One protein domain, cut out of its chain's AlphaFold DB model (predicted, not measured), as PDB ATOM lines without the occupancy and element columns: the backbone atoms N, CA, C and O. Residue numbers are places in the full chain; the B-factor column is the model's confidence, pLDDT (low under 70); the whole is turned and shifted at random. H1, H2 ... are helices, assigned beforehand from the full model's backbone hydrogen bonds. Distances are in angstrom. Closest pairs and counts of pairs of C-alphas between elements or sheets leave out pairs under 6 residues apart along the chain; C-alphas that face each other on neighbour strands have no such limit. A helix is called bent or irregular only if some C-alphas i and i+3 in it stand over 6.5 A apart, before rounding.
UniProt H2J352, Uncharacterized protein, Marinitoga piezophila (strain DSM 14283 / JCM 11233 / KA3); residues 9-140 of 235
ATOM      1  N   LYS A   9     -31.341  45.600 -31.138       69.06
ATOM      2  CA  LYS A   9     -30.089  46.373 -31.146       69.06
ATOM      3  C   LYS A   9     -30.317  47.823 -31.595       69.06
ATOM      4  O   LYS A   9     -29.860  48.745 -30.927       69.06
ATOM      5  N   ASN A  10     -31.111  48.023 -32.647       79.00
ATOM      6  CA  ASN A  10     -31.434  49.352 -33.167       79.00
ATOM      7  C   ASN A  10     -32.300  50.148 -32.179       79.00
ATOM      8  O   ASN A  10     -32.139  51.362 -32.068       79.00
ATOM      9  N   LEU A  11     -33.193  49.477 -31.438       82.69
ATOM     10  CA  LEU A  11     -34.040  50.138 -30.441       82.69
ATOM     11  C   LEU A  11     -33.234  50.602 -29.222       82.69
ATOM     12  O   LEU A  11     -33.441  51.707 -28.726       82.69
ATOM     13  N   LYS A  12     -32.268  49.795 -28.774       81.69
ATOM     14  CA  LYS A  12     -31.367  50.158 -27.675       81.69
ATOM     15  C   LYS A  12     -30.477  51.349 -28.033       81.69
ATOM     16  O   LYS A  12     -30.342  52.275 -27.232       81.69
ATOM     17  N   ASP A  13     -29.911  51.343 -29.237       84.56
ATOM     18  CA  ASP A  13     -29.085  52.444 -29.737       84.56
ATOM     19  C   ASP A  13     -29.916  53.726 -29.893       84.56
ATOM     20  O   ASP A  13     -29.467  54.809 -29.517       84.56
ATOM     21  N   PHE A  14     -31.166  53.603 -30.354       86.44
ATOM     22  CA  PHE A  14     -32.128  54.703 -30.404       86.44
ATOM     23  C   PHE A  14     -32.417  55.275 -29.008       86.44
ATOM     24  O   PHE A  14     -32.245  56.473 -28.785       86.44
ATOM     25  N   ILE A  15     -32.785  54.428 -28.043       87.50
ATOM     26  CA  ILE A  15     -33.034  54.837 -26.652       87.50
ATOM     27  C   ILE A  15     -31.832  55.593 -26.079       87.50
ATOM     28  O   ILE A  15     -32.005  56.640 -25.451       87.50
ATOM     29  N   HIS A  16     -30.616  55.089 -26.312       86.38
ATOM     30  CA  HIS A  16     -29.397  55.712 -25.808       86.38
ATOM     31  C   HIS A  16     -29.114  57.058 -26.485       86.38
ATOM     32  O   HIS A  16     -28.869  58.049 -25.795       86.38
ATOM     33  N   LYS A  17     -29.217  57.114 -27.820       89.38
ATOM     34  CA  LYS A  17     -29.012  58.330 -28.620       89.38
ATOM     35  C   LYS A  17     -29.928  59.468 -28.174       89.38
ATOM     36  O   LYS A  17     -29.475  60.601 -28.048       89.38
ATOM     37  N   TYR A  18     -31.195  59.160 -27.910       87.69
ATOM     38  CA  TYR A  18     -32.199  60.146 -27.504       87.69
ATOM     39  C   TYR A  18     -32.352  60.281 -25.983       87.69
ATOM     40  O   TYR A  18     -33.223  61.017 -25.529       87.69
ATOM     41  N   LYS A  19     -31.510  59.596 -25.191       86.06
ATOM     42  CA  LYS A  19     -31.530  59.607 -23.717       86.06
ATOM     43  C   LYS A  19     -32.939  59.404 -23.142       86.06
ATOM     44  O   LYS A  19     -33.345  60.094 -22.208       86.06
ATOM     45  N   LEU A  20     -33.698  58.475 -23.724       84.69
ATOM     46  CA  LEU A  20     -35.081  58.248 -23.315       84.69
ATOM     47  C   LEU A  20     -35.132  57.695 -21.884       84.69
ATOM     48  O   LEU A  20     -34.448  56.725 -21.558       84.69
ATOM     49  N   SER A  21     -35.972  58.297 -21.044       82.00
ATOM     50  CA  SER A  21     -36.395  57.760 -19.748       82.00
ATOM     51  C   SER A  21     -37.777  57.121 -19.866       82.00
ATOM     52  O   SER A  21     -38.511  57.399 -20.814       82.00
ATOM     53  N   TYR A  22     -38.146  56.249 -18.925       77.06
ATOM     54  CA  TYR A  22     -39.459  55.604 -18.946       77.06
ATOM     55  C   TYR A  22     -40.593  56.640 -18.942       77.06
ATOM     56  O   TYR A  22     -40.634  57.523 -18.088       77.06
ATOM     57  N   LYS A  23     -41.535  56.497 -19.880       78.56
ATOM     58  CA  LYS A  23     -42.805  57.231 -19.897       78.56
ATOM     59  C   LYS A  23     -43.944  56.262 -20.177       78.56
ATOM     60  O   LYS A  23     -43.844  55.429 -21.078       78.56
ATOM     61  N   LYS A  24     -45.054  56.401 -19.444       74.81
ATOM     62  CA  LYS A  24     -46.250  55.548 -19.614       74.81
ATOM     63  C   LYS A  24     -46.801  55.595 -21.045       74.81
ATOM     64  O   LYS A  24     -47.282  54.579 -21.540       74.81
ATOM     65  N   THR A  25     -46.676  56.753 -21.695       85.06
ATOM     66  CA  THR A  25     -47.148  57.035 -23.059       85.06
ATOM     67  C   THR A  25     -46.311  56.386 -24.159       85.06
ATOM     68  O   THR A  25     -46.725  56.406 -25.314       85.06
ATOM     69  N   TYR A  26     -45.143  55.816 -23.846       85.12
ATOM     70  CA  TYR A  26     -44.314  55.173 -24.862       85.12
ATOM     71  C   TYR A  26     -44.899  53.835 -25.341       85.12
ATOM     72  O   TYR A  26     -45.542  53.125 -24.553       85.12
ATOM     73  N   PRO A  27     -44.619  53.454 -26.605       87.50
ATOM     74  CA  PRO A  27     -44.892  52.120 -27.130       87.50
ATOM     75  C   PRO A  27     -44.326  51.012 -26.238       87.50
ATOM     76  O   PRO A  27     -43.310  51.194 -25.555       87.50
ATOM     77  N   ILE A  28     -44.989  49.855 -26.238       81.81
ATOM     78  CA  ILE A  28     -44.640  48.725 -25.370       81.81
ATOM     79  C   ILE A  28     -43.214  48.223 -25.624       81.81
ATOM     80  O   ILE A  28     -42.510  47.881 -24.681       81.81
ATOM     81  N   GLU A  29     -42.743  48.281 -26.866       84.88
ATOM     82  CA  GLU A  29     -41.406  47.868 -27.286       84.88
ATOM     83  C   GLU A  29     -40.329  48.743 -26.637       84.88
ATOM     84  O   GLU A  29     -39.356  48.232 -26.079       84.88
ATOM     85  N   ILE A  30     -40.534  50.066 -26.643       84.19
ATOM     86  CA  ILE A  30     -39.623  51.024 -26.003       84.19
ATOM     87  C   ILE A  30     -39.639  50.823 -24.486       84.19
ATOM     88  O   ILE A  30     -38.578  50.789 -23.863       84.19
ATOM     89  N   LYS A  31     -40.825  50.645 -23.886       81.81
ATOM     90  CA  LYS A  31     -40.957  50.368 -22.446       81.81
ATOM     91  C   LYS A  31     -40.229  49.082 -22.049       81.81
ATOM     92  O   LYS A  31     -39.485  49.090 -21.072       81.81
ATOM     93  N   ASN A  32     -40.382  48.015 -22.830       84.25
ATOM     94  CA  ASN A  32     -39.742  46.727 -22.583       84.25
ATOM     95  C   ASN A  32     -38.214  46.815 -22.667       84.25
ATOM     96  O   ASN A  32     -37.527  46.281 -21.797       84.25
ATOM     97  N   GLU A  33     -37.660  47.500 -23.670       87.38
ATOM     98  CA  GLU A  33     -36.204  47.674 -23.760       87.38
ATOM     99  C   GLU A  33     -35.651  48.580 -22.652       87.38
ATOM    100  O   GLU A  33     -34.622  48.254 -22.056       87.38
ATOM    101  N   LEU A  34     -36.356  49.656 -22.290       85.69
ATOM    102  CA  LEU A  34     -35.996  50.481 -21.130       85.69
ATOM    103  C   LEU A  34     -35.972  49.655 -19.835       85.69
ATOM    104  O   LEU A  34     -35.032  49.774 -19.045       85.69
ATOM    105  N   TYR A  35     -36.954  48.773 -19.645       84.19
ATOM    106  CA  TYR A  35     -37.027  47.889 -18.485       84.19
ATOM    107  C   TYR A  35     -35.879  46.868 -18.452       84.19
ATOM    108  O   TYR A  35     -35.194  46.727 -17.439       84.19
ATOM    109  N   LYS A  36     -35.566  46.223 -19.583       88.31
ATOM    110  CA  LYS A  36     -34.395  45.334 -19.717       88.31
ATOM    111  C   LYS A  36     -33.080  46.054 -19.412       88.31
ATOM    112  O   LYS A  36     -32.198  45.503 -18.748       88.31
ATOM    113  N   MET A  37     -32.928  47.290 -19.890       87.44
ATOM    114  CA  MET A  37     -31.759  48.121 -19.593       87.44
ATOM    115  C   MET A  37     -31.655  48.431 -18.098       87.44
ATOM    116  O   MET A  37     -30.555  48.330 -17.547       87.44
ATOM    117  N   HIS A  38     -32.777  48.745 -17.444       85.75
ATOM    118  CA  HIS A  38     -32.837  48.950 -15.999       85.75
ATOM    119  C   HIS A  38     -32.428  47.683 -15.234       85.75
ATOM    120  O   HIS A  38     -31.496  47.739 -14.434       85.75
ATOM    121  N   ILE A  39     -33.026  46.525 -15.549       88.12
ATOM    122  CA  ILE A  39     -32.681  45.231 -14.931       88.12
ATOM    123  C   ILE A  39     -31.178  44.966 -15.015       88.12
ATOM    124  O   ILE A  39     -30.556  44.634 -14.008       88.12
ATOM    125  N   ASN A  40     -30.585  45.127 -16.201       91.31
ATOM    126  CA  ASN A  40     -29.164  44.863 -16.419       91.31
ATOM    127  C   ASN A  40     -28.263  45.844 -15.655       91.31
ATOM    128  O   ASN A  40     -27.225  45.446 -15.125       91.31
ATOM    129  N   LYS A  41     -28.641  47.127 -15.582       90.75
ATOM    130  CA  LYS A  41     -27.908  48.120 -14.787       90.75
ATOM    131  C   LYS A  41     -27.917  47.725 -13.309       90.75
ATOM    132  O   LYS A  41     -26.848  47.572 -12.719       90.75
ATOM    133  N   THR A  42     -29.101  47.473 -12.758       90.00
ATOM    134  CA  THR A  42     -29.288  47.063 -11.360       90.00
ATOM    135  C   THR A  42     -28.568  45.745 -11.066       90.00
ATOM    136  O   THR A  42     -27.909  45.626 -10.037       90.00
ATOM    137  N   PHE A  43     -28.585  44.793 -12.004       92.75
ATOM    138  CA  PHE A  43     -27.855  43.530 -11.896       92.75
ATOM    139  C   PHE A  43     -26.352  43.761 -11.761       92.75
ATOM    140  O   PHE A  43     -25.735  43.257 -10.827       92.75
ATOM    141  N   LYS A  44     -25.751  44.585 -12.626       94.00
ATOM    142  CA  LYS A  44     -24.320  44.921 -12.538       94.00
ATOM    143  C   LYS A  44     -23.961  45.557 -11.195       94.00
ATOM    144  O   LYS A  44     -22.996  45.135 -10.565       94.00
ATOM    145  N   GLU A  45     -24.757  46.506 -10.715       92.31
ATOM    146  CA  GLU A  45     -24.541  47.131  -9.404       92.31
ATOM    147  C   GLU A  45     -24.646  46.106  -8.261       92.31
ATOM    148  O   GLU A  45     -23.798  46.058  -7.366       92.31
ATOM    149  N   ASN A  46     -25.645  45.231  -8.327       92.00
ATOM    150  CA  ASN A  46     -25.893  44.190  -7.337       92.00
ATOM    151  C   ASN A  46     -24.821  43.096  -7.342       92.00
ATOM    152  O   ASN A  46     -24.427  42.641  -6.273       92.00
ATOM    153  N   THR A  47     -24.266  42.717  -8.494       94.06
ATOM    154  CA  THR A  47     -23.148  41.755  -8.543       94.06
ATOM    155  C   THR A  47     -21.914  42.275  -7.807       94.06
ATOM    156  O   THR A  47     -21.260  41.515  -7.089       94.06
ATOM    157  N   ILE A  48     -21.630  43.580  -7.900       92.62
ATOM    158  CA  ILE A  48     -20.542  44.220  -7.148       92.62
ATOM    159  C   ILE A  48     -20.828  44.149  -5.643       92.62
ATOM    160  O   ILE A  48     -19.945  43.765  -4.872       92.62
ATOM    161  N   LYS A  49     -22.054  44.478  -5.215       89.38
ATOM    162  CA  LYS A  49     -22.469  44.393  -3.803       89.38
ATOM    163  C   LYS A  49     -22.365  42.961  -3.271       89.38
ATOM    164  O   LYS A  49     -21.743  42.733  -2.237       89.38
ATOM    165  N   PHE A  50     -22.900  41.996  -4.014       91.06
ATOM    166  CA  PHE A  50     -22.929  40.582  -3.646       91.06
ATOM    167  C   PHE A  50     -21.530  39.996  -3.452       91.06
ATOM    168  O   PHE A  50     -21.276  39.273  -2.487       91.06
ATOM    169  N   ARG A  51     -20.585  40.352  -4.332       90.75
ATOM    170  CA  ARG A  51     -19.178  39.952  -4.194       90.75
ATOM    171  C   ARG A  51     -18.553  40.498  -2.910       90.75
ATOM    172  O   ARG A  51     -17.896  39.740  -2.203       90.75
ATOM    173  N   LYS A  52     -18.816  41.767  -2.576       88.44
ATOM    174  CA  LYS A  52     -18.248  42.457  -1.403       88.44
ATOM    175  C   LYS A  52     -18.796  41.978  -0.052       88.44
ATOM    176  O   LYS A  52     -18.089  42.081   0.945       88.44
ATOM    177  N   GLN A  53     -20.029  41.472   0.013       83.19
ATOM    178  CA  GLN A  53     -20.630  41.027   1.279       83.19
ATOM    179  C   GLN A  53     -19.950  39.753   1.809       83.19
ATOM    180  O   GLN A  53     -20.062  38.699   1.192       83.19
ATOM    181  N   LYS A  54     -19.252  39.816   2.948       71.88
ATOM    182  CA  LYS A  54     -18.520  38.657   3.501       71.88
ATOM    183  C   LYS A  54     -19.444  37.542   4.005       71.88
ATOM    184  O   LYS A  54     -19.184  36.378   3.730       71.88
ATOM    185  N   GLU A  55     -20.543  37.903   4.662       67.50
ATOM    186  CA  GLU A  55     -21.502  36.960   5.242       67.50
ATOM    187  C   GLU A  55     -22.870  37.149   4.588       67.50
ATOM    188  O   GLU A  55     -23.645  38.031   4.951       67.50
ATOM    189  N   VAL A  56     -23.160  36.327   3.581       73.50
ATOM    190  CA  VAL A  56     -24.488  36.272   2.966       73.50
ATOM    191  C   VAL A  56     -25.015  34.867   3.141       73.50
ATOM    192  O   VAL A  56     -24.448  33.922   2.598       73.50
ATOM    193  N   ASN A  57     -26.131  34.720   3.856       87.75
ATOM    194  CA  ASN A  57     -26.860  33.459   3.871       87.75
ATOM    195  C   ASN A  57     -27.641  33.321   2.552       87.75
ATOM    196  O   ASN A  57     -28.845  33.572   2.483       87.75
ATOM    197  N   ILE A  58     -26.905  32.988   1.485       91.12
ATOM    198  CA  ILE A  58     -27.417  32.858   0.116       91.12
ATOM    199  C   ILE A  58     -28.619  31.910   0.067       91.12
ATOM    200  O   ILE A  58     -29.631  32.318  -0.505       91.12
ATOM    201  N   PRO A  59     -28.579  30.706   0.679       93.94
ATOM    202  CA  PRO A  59     -29.734  29.818   0.689       93.94
ATOM    203  C   PRO A  59     -30.996  30.475   1.252       93.94
ATOM    204  O   PRO A  59     -32.052  30.399   0.625       93.94
ATOM    205  N   VAL A  60     -30.899  31.154   2.402       94.25
ATOM    206  CA  VAL A  60     -32.060  31.793   3.041       94.25
ATOM    207  C   VAL A  60     -32.585  32.951   2.200       94.25
ATOM    208  O   VAL A  60     -33.794  33.046   1.995       94.25
ATOM    209  N   LEU A  61     -31.712  33.811   1.666       92.62
ATOM    210  CA  LEU A  61     -32.142  34.936   0.829       92.62
ATOM    211  C   LEU A  61     -32.757  34.476  -0.491       92.62
ATOM    212  O   LEU A  61     -33.770  35.035  -0.915       92.62
ATOM    213  N   PHE A  62     -32.173  33.459  -1.125       94.62
ATOM    214  CA  PHE A  62     -32.722  32.853  -2.332       94.62
ATOM    215  C   PHE A  62     -34.117  32.296  -2.049       94.62
ATOM    216  O   PHE A  62     -35.078  32.680  -2.714       94.62
ATOM    217  N   PHE A  63     -34.234  31.443  -1.029       95.88
ATOM    218  CA  PHE A  63     -35.488  30.783  -0.688       95.88
ATOM    219  C   PHE A  63     -36.571  31.795  -0.316       95.88
ATOM    220  O   PHE A  63     -37.653  31.764  -0.887       95.88
ATOM    221  N   SER A  64     -36.240  32.769   0.536       95.06
ATOM    222  CA  SER A  64     -37.175  33.816   0.963       95.06
ATOM    223  C   SER A  64     -37.681  34.660  -0.205       95.06
ATOM    224  O   SER A  64     -38.852  35.038  -0.238       95.06
ATOM    225  N   THR A  65     -36.810  34.951  -1.175       94.06
ATOM    226  CA  THR A  65     -37.184  35.639  -2.418       94.06
ATOM    227  C   THR A  65     -38.118  34.763  -3.254       94.06
ATOM    228  O   THR A  65     -39.160  35.233  -3.704       94.06
ATOM    229  N   TYR A  66     -37.784  33.483  -3.420       94.75
ATOM    230  CA  TYR A  66     -38.546  32.534  -4.229       94.75
ATOM    231  C   TYR A  66     -39.964  32.280  -3.693       94.75
ATOM    232  O   TYR A  66     -40.928  32.289  -4.456       94.75
ATOM    233  N   THR A  67     -40.121  32.120  -2.378       94.44
ATOM    234  CA  THR A  67     -41.424  31.924  -1.707       94.44
ATOM    235  C   THR A  67     -42.258  33.208  -1.607       94.44
ATOM    236  O   THR A  67     -43.451  33.175  -1.303       94.44
ATOM    237  N   ALA A  68     -41.637  34.379  -1.786       91.81
ATOM    238  CA  ALA A  68     -42.340  35.661  -1.749       91.81
ATOM    239  C   ALA A  68     -43.009  36.013  -3.087       91.81
ATOM    240  O   ALA A  68     -43.969  36.794  -3.100       91.81
ATOM    241  N   LEU A  69     -42.509  35.447  -4.190       89.19
ATOM    242  CA  LEU A  69     -43.052  35.641  -5.528       89.19
ATOM    243  C   LEU A  69     -44.337  34.837  -5.734       89.19
ATOM    244  O   LEU A  69     -44.418  33.671  -5.355       89.19
ATOM    245  N   ILE A  70     -45.322  35.486  -6.361       82.31
ATOM    246  CA  ILE A  70     -46.548  34.830  -6.838       82.31
ATOM    247  C   ILE A  70     -46.209  34.007  -8.082       82.31
ATOM    248  O   ILE A  70     -46.456  32.807  -8.118       82.31
ATOM    249  N   GLU A  71     -45.589  34.656  -9.066       83.81
ATOM    250  CA  GLU A  71     -45.080  34.016 -10.274       83.81
ATOM    251  C   GLU A  71     -43.619  33.634 -10.051       83.81
ATOM    252  O   GLU A  71     -42.744  34.490  -9.885       83.81
ATOM    253  N   LYS A  72     -43.368  32.328  -9.966       87.69
ATOM    254  CA  LYS A  72     -42.047  31.790  -9.655       87.69
ATOM    255  C   LYS A  72     -41.216  31.687 -10.934       87.69
ATOM    256  O   LYS A  72     -41.697  31.109 -11.905       87.69
ATOM    257  N   PRO A  73     -39.961  32.166 -10.934       87.69
ATOM    258  CA  PRO A  73     -39.096  32.010 -12.090       87.69
ATOM    259  C   PRO A  73     -38.748  30.543 -12.311       87.69
ATOM    260  O   PRO A  73     -38.575  29.767 -11.360       87.69
ATOM    261  N   PHE A  74     -38.578  30.174 -13.577       87.25
ATOM    262  CA  PHE A  74     -38.190  28.816 -13.918       87.25
ATOM    263  C   PHE A  74     -36.704  28.571 -13.626       87.25
ATOM    264  O   PHE A  74     -35.801  29.216 -14.173       87.25
ATOM    265  N   PHE A  75     -36.438  27.554 -12.807       87.81
ATOM    266  CA  PHE A  75     -35.096  27.049 -12.555       87.81
ATOM    267  C   PHE A  75     -35.046  25.533 -12.696       87.81
ATOM    268  O   PHE A  75     -35.911  24.814 -12.200       87.81
ATOM    269  N   THR A  76     -33.952  25.027 -13.264       88.25
ATOM    270  CA  THR A  76     -33.626  23.605 -13.149       88.25
ATOM    271  C   THR A  76     -33.315  23.292 -11.683       88.25
ATOM    272  O   THR A  76     -32.232  23.632 -11.198       88.25
ATOM    273  N   LYS A  77     -34.272  22.664 -10.979       86.19
ATOM    274  CA  LYS A  77     -34.263  22.448  -9.517       86.19
ATOM    275  C   LYS A  77     -32.925  21.891  -9.009       86.19
ATOM    276  O   LYS A  77     -32.299  22.487  -8.139       86.19
ATOM    277  N   SER A  78     -32.429  20.807  -9.606       87.44
ATOM    278  CA  SER A  78     -31.160  20.172  -9.209       87.44
ATOM    279  C   SER A  78     -29.953  21.111  -9.323       87.44
ATOM    280  O   SER A  78     -29.098  21.143  -8.438       87.44
ATOM    281  N   HIS A  79     -29.897  21.909 -10.389       89.81
ATOM    282  CA  HIS A  79     -28.783  22.811 -10.647       89.81
ATOM    283  C   HIS A  79     -28.811  24.027  -9.721       89.81
ATOM    284  O   HIS A  79     -27.791  24.350  -9.115       89.81
ATOM    285  N   ILE A  80     -29.969  24.682  -9.569       91.69
ATOM    286  CA  ILE A  80     -30.060  25.877  -8.722       91.69
ATOM    287  C   ILE A  80     -29.843  25.543  -7.247       91.69
ATOM    288  O   ILE A  80     -29.114  26.264  -6.574       91.69
ATOM    289  N   LEU A  81     -30.388  24.421  -6.761       93.44
ATOM    290  CA  LEU A  81     -30.186  23.987  -5.379       93.44
ATOM    291  C   LEU A  81     -28.713  23.686  -5.104       93.44
ATOM    292  O   LEU A  81     -28.170  24.136  -4.096       93.44
ATOM    293  N   LYS A  82     -28.036  22.997  -6.028       93.62
ATOM    294  CA  LYS A  82     -26.590  22.778  -5.934       93.62
ATOM    295  C   LYS A  82     -25.838  24.109  -5.838       93.62
ATOM    296  O   LYS A  82     -25.069  24.294  -4.902       93.62
ATOM    297  N   LEU A  83     -26.122  25.058  -6.733       93.44
ATOM    298  CA  LEU A  83     -25.456  26.364  -6.758       93.44
ATOM    299  C   LEU A  83     -25.633  27.165  -5.460       93.44
ATOM    300  O   LEU A  83     -24.652  27.674  -4.921       93.44
ATOM    301  N   ILE A  84     -26.862  27.287  -4.946       93.31
ATOM    302  CA  ILE A  84     -27.123  28.125  -3.763       93.31
ATOM    303  C   ILE A  84     -26.518  27.535  -2.488       93.31
ATOM    304  O   ILE A  84     -26.084  28.299  -1.629       93.31
ATOM    305  N   PHE A  85     -26.467  26.202  -2.365       93.81
ATOM    306  CA  PHE A  85     -25.891  25.526  -1.199       93.81
ATOM    307  C   PHE A  85     -24.370  25.345  -1.294       93.81
ATOM    308  O   PHE A  85     -23.729  25.245  -0.253       93.81
ATOM    309  N   GLU A  86     -23.784  25.328  -2.497       92.88
ATOM    310  CA  GLU A  86     -22.326  25.433  -2.684       92.88
ATOM    311  C   GLU A  86     -21.803  26.829  -2.325       92.88
ATOM    312  O   GLU A  86     -20.678  26.964  -1.856       92.88
ATOM    313  N   GLY A  87     -22.609  27.874  -2.543       88.88
ATOM    314  CA  GLY A  87     -22.271  29.246  -2.155       88.88
ATOM    315  C   GLY A  87     -21.216  29.927  -3.036       88.88
ATOM    316  O   GLY A  87     -20.789  31.040  -2.725       88.88
ATOM    317  N   ASP A  88     -20.814  29.305  -4.148       91.62
ATOM    318  CA  ASP A  88     -19.889  29.881  -5.127       91.62
ATOM    319  C   ASP A  88     -20.544  31.073  -5.841       91.62
ATOM    320  O   ASP A  88     -21.368  30.930  -6.754       91.62
ATOM    321  N   LYS A  89     -20.183  32.279  -5.393       91.75
ATOM    322  CA  LYS A  89     -20.793  33.526  -5.860       91.75
ATOM    323  C   LYS A  89     -20.628  33.740  -7.357       91.75
ATOM    324  O   LYS A  89     -21.558  34.235  -7.986       91.75
ATOM    325  N   ASP A  90     -19.485  33.383  -7.934       93.44
ATOM    326  CA  ASP A  90     -19.241  33.614  -9.356       93.44
ATOM    327  C   ASP A  90     -20.066  32.659 -10.218       93.44
ATOM    328  O   ASP A  90     -20.651  33.089 -11.218       93.44
ATOM    329  N   LYS A  91     -20.219  31.394  -9.801       94.44
ATOM    330  CA  LYS A  91     -21.147  30.471 -10.471       94.44
ATOM    331  C   LYS A  91     -22.601  30.920 -10.348       94.44
ATOM    332  O   LYS A  91     -23.330  30.855 -11.338       94.44
ATOM    333  N   ILE A  92     -23.017  31.408  -9.177       94.19
ATOM    334  CA  ILE A  92     -24.371  31.944  -8.959       94.19
ATOM    335  C   ILE A  92     -24.626  33.143  -9.878       94.19
ATOM    336  O   ILE A  92     -25.625  33.158 -10.597       94.19
ATOM    337  N   ILE A  93     -23.709  34.119  -9.907       94.81
ATOM    338  CA  ILE A  93     -23.806  35.295 -10.782       94.81
ATOM    339  C   ILE A  93     -23.897  34.857 -12.247       94.81
ATOM    340  O   ILE A  93     -24.789  35.310 -12.960       94.81
ATOM    341  N   LYS A  94     -23.020  33.947 -12.688       95.56
ATOM    342  CA  LYS A  94     -23.005  33.433 -14.066       95.56
ATOM    343  C   LYS A  94     -24.306  32.723 -14.441       95.56
ATOM    344  O   LYS A  94     -24.761  32.824 -15.578       95.56
ATOM    345  N   TYR A  95     -24.899  31.972 -13.516       94.25
ATOM    346  CA  TYR A  95     -26.181  31.316 -13.756       94.25
ATOM    347  C   TYR A  95     -27.321  32.335 -13.866       94.25
ATOM    348  O   TYR A  95     -28.141  32.247 -14.780       94.25
ATOM    349  N   LEU A  96     -27.350  33.322 -12.968       93.81
ATOM    350  CA  LEU A  96     -28.407  34.331 -12.923       93.81
ATOM    351  C   LEU A  96     -28.260  35.426 -13.991       93.81
ATOM    352  O   LEU A  96     -29.213  36.150 -14.249       93.81
ATOM    353  N   SER A  97     -27.113  35.516 -14.669       94.88
ATOM    354  CA  SER A  97     -26.890  36.442 -15.784       94.88
ATOM    355  C   SER A  97     -27.356  35.915 -17.148       94.88
ATOM    356  O   SER A  97     -27.071  36.551 -18.160       94.88
ATOM    357  N   ARG A  98     -27.978  34.729 -17.224       92.38
ATOM    358  CA  ARG A  98     -28.330  34.088 -18.509       92.38
ATOM    359  C   ARG A  98     -29.450  34.801 -19.263       92.38
ATOM    360  O   ARG A  98     -29.441  34.800 -20.489       92.38
ATOM    361  N   ASP A  99     -30.390  35.399 -18.543       92.94
ATOM    362  CA  ASP A  99     -31.541  36.099 -19.109       92.94
ATOM    363  C   ASP A  99     -32.080  37.151 -18.126       92.94
ATOM    364  O   ASP A  99     -31.672  37.218 -16.963       92.94
ATOM    365  N   TYR A 100     -32.993  37.992 -18.610       89.75
ATOM    366  CA  TYR A 100     -33.539  39.106 -17.839       89.75
ATOM    367  C   TYR A 100     -34.428  38.673 -16.670       89.75
ATOM    368  O   TYR A 100     -34.453  39.379 -15.664       89.75
ATOM    369  N   GLU A 101     -35.116  37.533 -16.762       90.44
ATOM    370  CA  GLU A 101     -35.945  37.008 -15.672       90.44
ATOM    371  C   GLU A 101     -35.056  36.623 -14.483       90.44
ATOM    372  O   GLU A 101     -35.290  37.040 -13.346       90.44
ATOM    373  N   LYS A 102     -33.958  35.908 -14.746       93.88
ATOM    374  CA  LYS A 102     -32.992  35.514 -13.713       93.88
ATOM    375  C   LYS A 102     -32.212  36.703 -13.156       93.88
ATOM    376  O   LYS A 102     -31.965  36.754 -11.948       93.88
ATOM    377  N   MET A 103     -31.872  37.684 -13.996       93.38
ATOM    378  CA  MET A 103     -31.251  38.930 -13.533       93.38
ATOM    379  C   MET A 103     -32.200  39.716 -12.626       93.38
ATOM    380  O   MET A 103     -31.779  40.221 -11.584       93.38
ATOM    381  N   TYR A 104     -33.479  39.802 -12.998       90.69
ATOM    382  CA  TYR A 104     -34.502  40.435 -12.176       90.69
ATOM    383  C   TYR A 104     -34.649  39.708 -10.838       90.69
ATOM    384  O   TYR A 104     -34.572  40.346  -9.790       90.69
ATOM    385  N   PHE A 105     -34.726  38.376 -10.847       92.50
ATOM    386  CA  PHE A 105     -34.752  37.586  -9.619       92.50
ATOM    387  C   PHE A 105     -33.528  37.848  -8.728       92.50
ATOM    388  O   PHE A 105     -33.678  38.065  -7.529       92.50
ATOM    389  N   PHE A 106     -32.318  37.909  -9.292       93.12
ATOM    390  CA  PHE A 106     -31.114  38.262  -8.531       93.12
ATOM    391  C   PHE A 106     -31.198  39.662  -7.912       93.12
ATOM    392  O   PHE A 106     -30.797  39.861  -6.764       93.12
ATOM    393  N   ASN A 107     -31.770  40.626  -8.635       91.19
ATOM    394  CA  ASN A 107     -32.012  41.958  -8.091       91.19
ATOM    395  C   ASN A 107     -32.969  41.919  -6.895       91.19
ATOM    396  O   ASN A 107     -32.732  42.616  -5.910       91.19
ATOM    397  N   LEU A 108     -33.991  41.062  -6.938       89.44
ATOM    398  CA  LEU A 108     -34.894  40.837  -5.810       89.44
ATOM    399  C   LEU A 108     -34.209  40.137  -4.629       89.44
ATOM    400  O   LEU A 108     -34.498  40.465  -3.479       89.44
ATOM    401  N   ILE A 109     -33.264  39.218  -4.864       90.19
ATOM    402  CA  ILE A 109     -32.464  38.610  -3.781       90.19
ATOM    403  C   ILE A 109     -31.743  39.695  -2.979       90.19
ATOM    404  O   ILE A 109     -31.729  39.633  -1.748       90.19
ATOM    405  N   LEU A 110     -31.205  40.716  -3.650       87.88
ATOM    406  CA  LEU A 110     -30.468  41.805  -3.004       87.88
ATOM    407  C   LEU A 110     -31.315  43.029  -2.646       87.88
ATOM    408  O   LEU A 110     -30.787  43.974  -2.066       87.88
ATOM    409  N   SER A 111     -32.616  43.032  -2.946       81.62
ATOM    410  CA  SER A 111     -33.493  44.116  -2.509       81.62
ATOM    411  C   SER A 111     -33.711  44.038  -0.995       81.62
ATOM    412  O   SER A 111     -34.171  43.008  -0.481       81.62
ATOM    413  N   GLU A 112     -33.419  45.125  -0.290       70.69
ATOM    414  CA  GLU A 112     -33.633  45.251   1.153       70.69
ATOM    415  C   GLU A 112     -34.998  45.878   1.465       70.69
ATOM    416  O   GLU A 112     -35.527  46.683   0.697       70.69
ATOM    417  N   PHE A 113     -35.584  45.510   2.610       62.62
ATOM    418  CA  PHE A 113     -36.815  46.136   3.090       62.62
ATOM    419  C   PHE A 113     -36.516  47.459   3.775       62.62
ATOM    420  O   PHE A 113     -36.095  47.483   4.932       62.62
ATOM    421  N   ASN A 114     -36.808  48.555   3.084       64.69
ATOM    422  CA  ASN A 114     -36.790  49.879   3.678       64.69
ATOM    423  C   ASN A 114     -38.210  50.282   4.106       64.69
ATOM    424  O   ASN A 114     -39.037  50.660   3.278       64.69
ATOM    425  N   VAL A 115     -38.480  50.197   5.414       62.22
ATOM    426  CA  VAL A 115     -39.775  50.557   6.025       62.22
ATOM    427  C   VAL A 115     -40.171  51.988   5.660       62.22
ATOM    428  O   VAL A 115     -41.284  52.205   5.200       62.22
ATOM    429  N   LYS A 116     -39.235  52.941   5.767       63.53
ATOM    430  CA  LYS A 116     -39.495  54.360   5.476       63.53
ATOM    431  C   LYS A 116     -39.857  54.583   4.010       63.53
ATOM    432  O   LYS A 116     -40.688  55.425   3.691       63.53
ATOM    433  N   GLU A 117     -39.238  53.824   3.109       64.31
ATOM    434  CA  GLU A 117     -39.559  53.873   1.682       64.31
ATOM    435  C   GLU A 117     -40.939  53.269   1.391       64.31
ATOM    436  O   GLU A 117     -41.701  53.832   0.606       64.31
ATOM    437  N   ALA A 118     -41.288  52.159   2.048       63.75
ATOM    438  CA  ALA A 118     -42.610  51.549   1.942       63.75
ATOM    439  C   ALA A 118     -43.716  52.471   2.489       63.75
ATOM    440  O   ALA A 118     -44.720  52.678   1.813       63.75
ATOM    441  N   GLU A 119     -43.510  53.068   3.665       63.31
ATOM    442  CA  GLU A 119     -44.425  54.037   4.280       63.31
ATOM    443  C   GLU A 119     -44.605  55.273   3.396       63.31
ATOM    444  O   GLU A 119     -45.737  55.660   3.114       63.31
ATOM    445  N   LYS A 120     -43.508  55.841   2.868       65.56
ATOM    446  CA  LYS A 120     -43.577  56.975   1.937       65.56
ATOM    447  C   LYS A 120     -44.447  56.649   0.715       65.56
ATOM    448  O   LYS A 120     -45.267  57.470   0.319       65.56
ATOM    449  N   ARG A 121     -44.295  55.453   0.133       62.78
ATOM    450  CA  ARG A 121     -45.080  55.008  -1.036       62.78
ATOM    451  C   ARG A 121     -46.563  54.811  -0.728       62.78
ATOM    452  O   ARG A 121     -47.390  55.073  -1.592       62.78
ATOM    453  N   LEU A 122     -46.893  54.324   0.468       66.19
ATOM    454  CA  LEU A 122     -48.281  54.132   0.892       66.19
ATOM    455  C   LEU A 122     -48.977  55.469   1.181       66.19
ATOM    456  O   LEU A 122     -50.159  55.606   0.885       66.19
ATOM    457  N   MET A 123     -48.243  56.444   1.727       65.31
ATOM    458  CA  MET A 123     -48.794  57.739   2.145       65.31
ATOM    459  C   MET A 123     -48.835  58.788   1.020       65.31
ATOM    460  O   MET A 123     -49.697  59.658   1.059       65.31
ATOM    461  N   ASN A 124     -47.958  58.701   0.008       60.94
ATOM    462  CA  ASN A 124     -47.912  59.637  -1.127       60.94
ATOM    463  C   ASN A 124     -48.059  58.917  -2.483       60.94
ATOM    464  O   ASN A 124     -47.067  58.705  -3.186       60.94
ATOM    465  N   PRO A 125     -49.292  58.592  -2.915       56.09
ATOM    466  CA  PRO A 125     -49.535  57.967  -4.217       56.09
ATOM    467  C   PRO A 125     -49.218  58.882  -5.419       56.09
ATOM    468  O   PRO A 125     -49.111  58.396  -6.541       56.09
ATOM    469  N   VAL A 126     -49.041  60.191  -5.207       50.31
ATOM    470  CA  VAL A 126     -48.743  61.180  -6.266       50.31
ATOM    471  C   VAL A 126     -47.252  61.179  -6.663       50.31
ATOM    472  O   VAL A 126     -46.925  61.466  -7.807       50.31
ATOM    473  N   ASP A 127     -46.354  60.724  -5.777       46.06
ATOM    474  CA  ASP A 127     -44.904  60.572  -6.030       46.06
ATOM    475  C   ASP A 127     -44.558  59.298  -6.841       46.06
ATOM    476  O   ASP A 127     -43.384  58.977  -7.046       46.06
ATOM    477  N   PHE A 128     -45.561  58.552  -7.328       48.84
ATOM    478  CA  PHE A 128     -45.378  57.338  -8.142       48.84
ATOM    479  C   PHE A 128     -44.601  57.569  -9.451       48.84
ATOM    480  O   PHE A 128     -44.243  56.600 -10.123       48.84
ATOM    481  N   GLU A 129     -44.366  58.822  -9.844       44.34
ATOM    482  CA  GLU A 129     -43.609  59.170 -11.048       44.34
ATOM    483  C   GLU A 129     -42.087  59.018 -10.873       44.34
ATOM    484  O   GLU A 129     -41.392  58.753 -11.854       44.34
ATOM    485  N   GLU A 130     -41.562  59.054  -9.639       44.09
ATOM    486  CA  GLU A 130     -40.157  58.743  -9.337       44.09
ATOM    487  C   GLU A 130     -40.012  57.324  -8.766       44.09
ATOM    488  O   GLU A 130     -39.712  57.117  -7.586       44.09
ATOM    489  N   ILE A 131     -40.206  56.297  -9.597       46.09
ATOM    490  CA  ILE A 131     -39.941  54.912  -9.186       46.09
ATOM    491  C   ILE A 131     -38.424  54.736  -8.977       46.09
ATOM    492  O   ILE A 131     -37.673  54.447  -9.905       46.09
ATOM    493  N   LYS A 132     -37.948  54.927  -7.740       46.62
ATOM    494  CA  LYS A 132     -36.554  54.635  -7.345       46.62
ATOM    495  C   LYS A 132     -36.297  53.138  -7.141       46.62
ATOM    496  O   LYS A 132     -35.144  52.715  -7.133       46.62
ATOM    497  N   SER A 133     -37.349  52.330  -6.998       50.94
ATOM    498  CA  SER A 133     -37.254  50.869  -6.946       50.94
ATOM    499  C   SER A 133     -38.542  50.234  -7.482       50.94
ATOM    500  O   SER A 133     -39.618  50.432  -6.917       50.94
ATOM    501  N   ASP A 134     -38.411  49.438  -8.545       60.69
ATOM    502  CA  ASP A 134     -39.500  48.721  -9.234       60.69
ATOM    503  C   ASP A 134     -40.128  47.589  -8.395       60.69
ATOM    504  O   ASP A 134     -40.958  46.818  -8.879       60.69
ATOM    505  N   VAL A 135     -39.714  47.427  -7.135       67.56
ATOM    506  CA  VAL A 135     -40.133  46.307  -6.293       67.56
ATOM    507  C   VAL A 135     -41.288  46.731  -5.389       67.56
ATOM    508  O   VAL A 135     -41.175  47.678  -4.611       67.56
ATOM    509  N   SER A 136     -42.409  46.012  -5.478       73.69
ATOM    510  CA  SER A 136     -43.605  46.266  -4.665       73.69
ATOM    511  C   SER A 136     -43.312  46.132  -3.161       73.69
ATOM    512  O   SER A 136     -42.766  45.104  -2.748       73.69
ATOM    513  N   PRO A 137     -43.734  47.087  -2.305       75.56
ATOM    514  CA  PRO A 137     -43.594  46.972  -0.851       75.56
ATOM    515  C   PRO A 137     -44.179  45.674  -0.279       75.56
ATOM    516  O   PRO A 137     -43.612  45.095   0.648       75.56
ATOM    517  N   PHE A 138     -45.264  45.165  -0.877       79.94
ATOM    518  CA  PHE A 138     -45.878  43.893  -0.492       79.94
ATOM    519  C   PHE A 138     -44.936  42.709  -0.703       79.94
ATOM    520  O   PHE A 138     -44.827  41.843   0.164       79.94
ATOM    521  N   PHE A 139     -44.235  42.672  -1.838       83.25
ATOM    522  CA  PHE A 139     -43.258  41.623  -2.118       83.25
ATOM    523  C   PHE A 139     -42.137  41.641  -1.079       83.25
ATOM    524  O   PHE A 139     -41.801  40.610  -0.491       83.25
ATOM    525  N   ILE A 140     -41.590  42.826  -0.807       80.94
ATOM    526  CA  ILE A 140     -40.458  42.946   0.105       80.94
ATOM    527  C   ILE A 140     -40.881  42.581   1.543       80.94
ATOM    528  O   ILE A 140     -40.134  41.901   2.249       80.94
TER     529      ILE A 140
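This is residues 9 to 140 of the 235 residues of an uncharacterized protein of Marinitoga piezophila (strain DSM 14283 / JCM 11233 / KA3) (UniProt H2J352). Starting from the first residue, look for the long helix H2, crossed by H6 in the middle of the model, with H3, H4 and H5 completing a lobe on that side. H1 crosses H2 nearer its beginning, and H7 to H9 form a loose loop in which residues 123 to 128 stick out. The 132 residues, with nine named helices, H1 to H9 in order, and no named strand, are all helix in class. The whole is compact, with a radius of gyration of the C-alphas of 16.4 A and spans of 44 by 40 by 28 A.

Find C-alpha 9 at (-30.089, 46.373, -31.146), where H1, residues 9 to 17, begins. H2, residues 28 to 52, runs 36.2 A from (-44.640, 48.725, -25.370). Then come H3, 58 to 68, 15.3 A; H4, 77 to 86; H5, 89 to 96; H6, 100 to 109; H7, 115 to 123; H8, 125 to 129; and H9, 137 to 140, ending at (-40.458, 42.946, 0.105). H8 is irregular: C-alphas 126 and 129 are 7.3 A apart.

Residues 36 to 46 of H2 touch H6 at a steep tilt of 45 degrees, the same way; the closest C-alphas, Ile 39 and Tyr 104, are 5.8 A apart. H3 touches H6 at C-alphas Thr 65 and Ile 109, 5.7 A, and forms a helical hairpin with H4, closest at C-alphas Pro 59 and Ile 84, 5.4 A. H5 touches H6 only at the corner, at C-alphas Leu 96 and Lys 102, 4.8 A. H1 touches residues 30 to 34 of H2, about perpendicular at 80 degrees, closest at C-alphas Lys 12 and Glu 33, 6.7 A. H9 is close but not clearly touching H7, at C-alphas Ala 118 and Pro 137, 5.5 A. In H1 to H7 every O i to N i+4 pair is within hydrogen-bond range; in H8 0 of 1 is, and 0 of 2 O i to N i+3 pairs; H9 is too short for an i+4 pair.

The C-alphas farthest apart, Thr 25 and Glu 86, are 45.1 A apart. The printed part has no cut, and no link is long. Look for pLDDT under 70 at residues 9, 55 and 113 to 135.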